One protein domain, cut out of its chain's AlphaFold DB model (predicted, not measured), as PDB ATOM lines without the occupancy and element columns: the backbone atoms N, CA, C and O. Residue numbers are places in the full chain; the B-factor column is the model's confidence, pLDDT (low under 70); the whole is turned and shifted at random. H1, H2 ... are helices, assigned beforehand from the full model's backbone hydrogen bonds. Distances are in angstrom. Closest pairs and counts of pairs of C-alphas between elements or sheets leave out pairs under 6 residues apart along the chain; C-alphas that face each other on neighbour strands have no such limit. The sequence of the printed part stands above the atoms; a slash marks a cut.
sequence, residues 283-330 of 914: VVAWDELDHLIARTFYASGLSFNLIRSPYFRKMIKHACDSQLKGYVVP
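Overview. This is residues 283 to 330 of the 914 residues of an uncharacterized protein of Tetracentron sinense (UniProt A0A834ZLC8). Picture an open horseshoe of helices with an empty middle: the long helix H1 makes one arm, the short H2 sits at the bend, and H3 makes the other arm, heading back with a gap between it and H1. Beyond H3 a tail without a named element, residues 322 to 330, turns and folds back over the side of H3. The printed part has 48 residues, with three named helices in the order H1, H2, H3 and no named strand; its class is all helix. It is only just loose, close to compact, with a radius of gyration of the C-alphas of 11.7 A, and the C-alphas span 29 by 24 by 21 A.

Along the chain. Begin with the longest helix, H1, residues 283 to 299. Find C-alpha 283 at (174.684, 158.147, 125.076); from there H1 runs 24.3 A to C-alpha 299 at (193.972, 159.425, 139.808). Go on to residues 304 to 308 for H2, which is 7.7 A from first to last C-alpha. Then look at residues 310 to 321, which are H3: it is 15.9 A long and ends at C-alpha 321, at (181.427, 144.302, 121.835).

Arrangement. Start from H1, which touches no helix. Look at Phe 297 and Phe 304, the closest residues of H1 and H2: their C-alphas are 7.3 A apart, and the two helices are close but not clearly touching. Next find Leu 306 and Phe 312, whose C-alphas, the closest of H2 and H3, are 6.8 A apart; these helices too are close but not clearly touching. H1 and H3 are apart, with no C-alpha of the one within 8 A of the other. In the backbone of H1 and H3, every O i to N i+4 pair is within hydrogen-bond range; in H2, 0 of 1 such pairs is, while 2 of 2 O i to N i+3 pairs are.

Size, cuts and confidence. The two C-alphas farthest apart are those of Gly 301 and Gln 323, at 29.9 A; those of Val 283 and Pro 330, the first and last printed residues, are 27.8 A apart. The printed part has no cut. The link from H1 to H2, with 4 residues between them, is tight, and so is the link from H2 to H3, with 1 residue. Three stretches stand free: residues 283 to 292, which belong to H1; residues 308 to 318, of which 310 to 318 belong to H3; and residues 320 to 326. Read the B-factor column for the model's confidence: the mean pLDDT of the printed part is 82.1, and residues 283 to 285 are under 70.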
ATOM      1  N   VAL A 283     173.795 156.968 124.985       61.53
ATOM      2  CA  VAL A 283     174.684 158.147 125.076       61.53
ATOM      3  C   VAL A 283     175.110 158.464 126.518       61.53
ATOM      4  O   VAL A 283     176.211 158.958 126.729       61.53
ATOM      5  N   VAL A 284     174.265 158.151 127.507       65.00
ATOM      6  CA  VAL A 284     174.573 158.336 128.938       65.00
ATOM      7  C   VAL A 284     175.619 157.322 129.412       65.00
ATOM      8  O   VAL A 284     176.573 157.697 130.082       65.00
ATOM      9  N   ALA A 285     175.502 156.056 129.001       68.81
ATOM     10  CA  ALA A 285     176.458 155.011 129.362       68.81
ATOM     11  C   ALA A 285     177.850 155.251 128.746       68.81
ATOM     12  O   ALA A 285     178.868 154.912 129.352       68.81
ATOM     13  N   TRP A 286     177.913 155.844 127.548       72.88
ATOM     14  CA  TRP A 286     179.183 156.193 126.903       72.88
ATOM     15  C   TRP A 286     179.965 157.253 127.665       72.88
ATOM     16  O   TRP A 286     181.173 157.130 127.820       72.88
ATOM     17  N   ASP A 287     179.287 158.262 128.179       75.50
ATOM     18  CA  ASP A 287     179.967 159.395 128.795       75.50
ATOM     19  C   ASP A 287     180.144 159.169 130.323       75.50
ATOM     20  O   ASP A 287     181.109 159.639 130.924       75.50
ATOM     21  N   GLU A 288     179.357 158.274 130.947       78.38
ATOM     22  CA  GLU A 288     179.740 157.622 132.216       78.38
ATOM     23  C   GLU A 288     181.061 156.841 132.088       78.38
ATOM     24  O   GLU A 288     181.939 156.940 132.957       78.38
ATOM     25  N   LEU A 289     181.232 156.084 130.996       81.69
ATOM     26  CA  LEU A 289     182.479 155.381 130.701       81.69
ATOM     27  C   LEU A 289     183.635 156.365 130.459       81.69
ATOM     28  O   LEU A 289     184.728 156.145 130.988       81.69
ATOM     29  N   ASP A 290     183.405 157.468 129.743       83.31
ATOM     30  CA  ASP A 290     184.419 158.509 129.534       83.31
ATOM     31  C   ASP A 290     184.862 159.149 130.860       83.31
ATOM     32  O   ASP A 290     186.063 159.332 131.090       83.31
ATOM     33  N   HIS A 291     183.939 159.407 131.794       81.44
ATOM     34  CA  HIS A 291     184.289 159.906 133.126       81.44
ATOM     35  C   HIS A 291     185.070 158.888 133.969       81.44
ATOM     36  O   HIS A 291     185.996 159.278 134.691       81.44
ATOM     37  N   LEU A 292     184.743 157.595 133.878       82.69
ATOM     38  CA  LEU A 292     185.517 156.533 134.528       82.69
ATOM     39  C   LEU A 292     186.944 156.477 133.980       82.69
ATOM     40  O   LEU A 292     187.896 156.467 134.761       82.69
ATOM     41  N   ILE A 293     187.099 156.520 132.653       85.25
ATOM     42  CA  ILE A 293     188.409 156.562 131.994       85.25
ATOM     43  C   ILE A 293     189.181 157.805 132.449       85.25
ATOM     44  O   ILE A 293     190.321 157.683 132.899       85.25
ATOM     45  N   ALA A 294     188.568 158.990 132.406       81.00
ATOM     46  CA  ALA A 294     189.205 160.235 132.826       81.00
ATOM     47  C   ALA A 294     189.698 160.159 134.278       81.00
ATOM     48  O   ALA A 294     190.851 160.488 134.567       81.00
ATOM     49  N   ARG A 295     188.864 159.644 135.192       83.44
ATOM     50  CA  ARG A 295     189.254 159.431 136.587       83.44
ATOM     51  C   ARG A 295     190.434 158.484 136.714       83.44
ATOM     52  O   ARG A 295     191.352 158.801 137.462       83.44
ATOM     53  N   THR A 296     190.426 157.348 136.020       82.75
ATOM     54  CA  THR A 296     191.549 156.405 136.059       82.75
ATOM     55  C   THR A 296     192.842 157.083 135.611       82.75
ATOM     56  O   THR A 296     193.868 156.929 136.266       82.75
ATOM     57  N   PHE A 297     192.805 157.899 134.555       85.88
ATOM     58  CA  PHE A 297     193.993 158.608 134.082       85.88
ATOM     59  C   PHE A 297     194.506 159.633 135.093       85.88
ATOM     60  O   PHE A 297     195.699 159.645 135.392       85.88
ATOM     61  N   TYR A 298     193.623 160.464 135.647       86.50
ATOM     62  CA  TYR A 298     194.020 161.516 136.583       86.50
ATOM     63  C   TYR A 298     194.446 160.958 137.945       86.50
ATOM     64  O   TYR A 298     195.467 161.377 138.480       86.50
ATOM     65  N   ALA A 299     193.701 159.993 138.490       78.56
ATOM     66  CA  ALA A 299     193.972 159.425 139.808       78.56
ATOM     67  C   ALA A 299     195.204 158.510 139.815       78.56
ATOM     68  O   ALA A 299     195.924 158.463 140.808       78.56
ATOM     69  N   SER A 300     195.459 157.790 138.719       81.88
ATOM     70  CA  SER A 300     196.614 156.892 138.605       81.88
ATOM     71  C   SER A 300     197.821 157.533 137.913       81.88
ATOM     72  O   SER A 300     198.824 156.853 137.712       81.88
ATOM     73  N   GLY A 301     197.743 158.816 137.537       82.81
ATOM     74  CA  GLY A 301     198.836 159.529 136.866       82.81
ATOM     75  C   GLY A 301     199.229 158.916 135.518       82.81
ATOM     76  O   GLY A 301     200.406 158.921 135.156       82.81
ATOM     77  N   LEU A 302     198.270 158.346 134.781       80.25
ATOM     78  CA  LEU A 302     198.550 157.696 133.500       80.25
ATOM     79  C   LEU A 302     198.817 158.733 132.409       80.25
ATOM     80  O   LEU A 302     198.133 159.750 132.296       80.25
ATOM     81  N   SER A 303     199.776 158.434 131.534       85.31
ATOM     82  CA  SER A 303     200.037 159.262 130.358       85.31
ATOM     83  C   SER A 303     198.845 159.253 129.400       85.31
ATOM     84  O   SER A 303     198.404 158.188 128.967       85.31
ATOM     85  N   PHE A 304     198.397 160.433 128.956       80.44
ATOM     86  CA  PHE A 304     197.346 160.568 127.936       80.44
ATOM     87  C   PHE A 304     197.685 159.893 126.600       80.44
ATOM     88  O   PHE A 304     196.789 159.600 125.807       80.44
ATOM     89  N   ASN A 305     198.961 159.580 126.353       79.00
ATOM     90  CA  ASN A 305     199.363 158.811 125.179       79.00
ATOM     91  C   ASN A 305     198.767 157.395 125.162       79.00
ATOM     92  O   ASN A 305     198.569 156.851 124.078       79.00
ATOM     93  N   LEU A 306     198.404 156.820 126.316       79.62
ATOM     94  CA  LEU A 306     197.776 155.497 126.386       79.62
ATOM     95  C   LEU A 306     196.458 155.428 125.587       79.62
ATOM     96  O   LEU A 306     196.206 154.419 124.939       79.62
ATOM     97  N   ILE A 307     195.669 156.510 125.521       81.75
ATOM     98  CA  ILE A 307     194.410 156.566 124.738       81.75
ATOM     99  C   ILE A 307     194.664 156.444 123.224       81.75
ATOM    100  O   ILE A 307     193.808 155.991 122.455       81.75
ATOM    101  N   ARG A 308     195.857 156.841 122.767       80.50
ATOM    102  CA  ARG A 308     196.276 156.697 121.366       80.50
ATOM    103  C   ARG A 308     196.754 155.280 121.043       80.50
ATOM    104  O   ARG A 308     196.853 154.948 119.865       80.50
ATOM    105  N   SER A 309     197.010 154.442 122.052       81.25
ATOM    106  CA  SER A 309     197.461 153.067 121.844       81.25
ATOM    107  C   SER A 309     196.383 152.239 121.130       81.25
ATOM    108  O   SER A 309     195.243 152.158 121.609       81.25
ATOM    109  N   PRO A 310     196.714 151.566 120.015       84.31
ATOM    110  CA  PRO A 310     195.771 150.697 119.323       84.31
ATOM    111  C   PRO A 310     195.364 149.506 120.199       84.31
ATOM    112  O   PRO A 310     194.236 149.034 120.085       84.31
ATOM    113  N   TYR A 311     196.236 149.050 121.105       87.38
ATOM    114  CA  TYR A 311     195.942 147.967 122.045       87.38
ATOM    115  C   TYR A 311     194.904 148.384 123.085       87.38
ATOM    116  O   TYR A 311     193.954 147.644 123.323       87.38
ATOM    117  N   PHE A 312     195.028 149.597 123.637       86.88
ATOM    118  CA  PHE A 312     194.041 150.141 124.572       86.88
ATOM    119  C   PHE A 312     192.667 150.286 123.902       86.88
ATOM    120  O   PHE A 312     191.657 149.829 124.433       86.88
ATOM    121  N   ARG A 313     192.629 150.826 122.678       87.06
ATOM    122  CA  ARG A 313     191.386 150.947 121.896       87.06
ATOM    123  C   ARG A 313     190.763 149.590 121.573       87.06
ATOM    124  O   ARG A 313     189.555 149.431 121.715       87.06
ATOM    125  N   LYS A 314     191.574 148.605 121.163       88.56
ATOM    126  CA  LYS A 314     191.116 147.230 120.908       88.56
ATOM    127  C   LYS A 314     190.588 146.561 122.176       88.56
ATOM    128  O   LYS A 314     189.568 145.892 122.095       88.56
ATOM    129  N   MET A 315     191.236 146.767 123.323       90.06
ATOM    130  CA  MET A 315     190.792 146.252 124.620       90.06
ATOM    131  C   MET A 315     189.404 146.789 124.988       90.06
ATOM    132  O   MET A 315     188.506 145.991 125.244       90.06
ATOM    133  N   ILE A 316     189.207 148.114 124.964       88.31
ATOM    134  CA  ILE A 316     187.906 148.733 125.275       88.31
ATOM    135  C   ILE A 316     186.843 148.275 124.276       88.31
ATOM    136  O   ILE A 316     185.780 147.821 124.681       88.31
ATOM    137  N   LYS A 317     187.157 148.297 122.975       87.62
ATOM    138  CA  LYS A 317     186.241 147.819 121.936       87.62
ATOM    139  C   LYS A 317     185.829 146.363 122.164       87.62
ATOM    140  O   LYS A 317     184.648 146.055 122.126       87.62
ATOM    141  N   HIS A 318     186.784 145.476 122.442       87.50
ATOM    142  CA  HIS A 318     186.497 144.069 122.708       87.50
ATOM    143  C   HIS A 318     185.627 143.892 123.957       87.50
ATOM    144  O   HIS A 318     184.717 143.070 123.938       87.50
ATOM    145  N   ALA A 319     185.869 144.674 125.012       86.50
ATOM    146  CA  ALA A 319     185.055 144.654 126.222       86.50
ATOM    147  C   ALA A 319     183.617 145.147 125.979       86.50
ATOM    148  O   ALA A 319     182.689 144.563 126.527       86.50
ATOM    149  N   CYS A 320     183.426 146.174 125.145       83.62
ATOM    150  CA  CYS A 320     182.104 146.691 124.782       83.62
ATOM    151  C   CYS A 320     181.340 145.763 123.826       83.62
ATOM    152  O   CYS A 320     180.132 145.597 123.968       83.62
ATOM    153  N   ASP A 321     182.036 145.158 122.860       83.94
ATOM    154  CA  ASP A 321     181.427 144.302 121.835       83.94
ATOM    155  C   ASP A 321     181.115 142.885 122.365       83.94
ATOM    156  O   ASP A 321     180.305 142.163 121.780       83.94
ATOM    157  N   SER A 322     181.743 142.467 123.469       81.69
ATOM    158  CA  SER A 322     181.626 141.112 124.019       81.69
ATOM    159  C   SER A 322     180.690 141.056 125.232       81.69
ATOM    160  O   SER A 322     180.780 141.869 126.146       81.69
ATOM    161  N   GLN A 323     179.838 140.029 125.316       79.75
ATOM    162  CA  GLN A 323     178.996 139.778 126.498       79.75
ATOM    163  C   GLN A 323     179.796 139.117 127.637       79.75
ATOM    164  O   GLN A 323     179.586 137.956 127.986       79.75
ATOM    165  N   LEU A 324     180.727 139.863 128.235       80.25
ATOM    166  CA  LEU A 324     181.625 139.392 129.299       80.25
ATOM    167  C   LEU A 324     180.961 139.426 130.688       80.25
ATOM    168  O   LEU A 324     181.462 140.043 131.630       80.25
ATOM    169  N   LYS A 325     179.799 138.778 130.835       81.88
ATOM    170  CA  LYS A 325     179.041 138.795 132.096       81.88
ATOM    171  C   LYS A 325     179.850 138.149 133.228       81.88
ATOM    172  O   LYS A 325     180.183 136.971 133.162       81.88
ATOM    173  N   GLY A 326     180.124 138.918 134.283       80.94
ATOM    174  CA  GLY A 326     180.881 138.455 135.453       80.94
ATOM    175  C   GLY A 326     182.401 138.448 135.269       80.94
ATOM    176  O   GLY A 326     183.108 137.949 136.142       80.94
ATOM    177  N   TYR A 327     182.918 138.997 134.165       84.88
ATOM    178  CA  TYR A 327     184.356 139.162 133.988       84.88
ATOM    179  C   TYR A 327     184.918 140.179 134.988       84.88
ATOM    180  O   TYR A 327     184.375 141.270 135.164       84.88
ATOM    181  N   VAL A 328     186.038 139.820 135.610       84.00
ATOM    182  CA  VAL A 328     186.807 140.682 136.508       84.00
ATOM    183  C   VAL A 328     188.183 140.877 135.890       84.00
ATOM    184  O   VAL A 328     188.810 139.915 135.436       84.00
ATOM    185  N   VAL A 329     188.650 142.126 135.871       88.19
ATOM    186  CA  VAL A 329     189.988 142.463 135.376       88.19
ATOM    187  C   VAL A 329     191.071 141.648 136.102       88.19
ATOM    188  O   VAL A 329     190.899 141.303 137.276       88.19
ATOM    189  N   PRO A 330     192.194 141.315 135.440       90.50
ATOM    190  CA  PRO A 330     193.271 140.570 136.079       90.50
ATOM    191  C   PRO A 330     193.792 141.275 137.334       90.50
ATOM    192  O   PRO A 330     193.940 142.495 137.362       90.50
TER     193      PRO A 330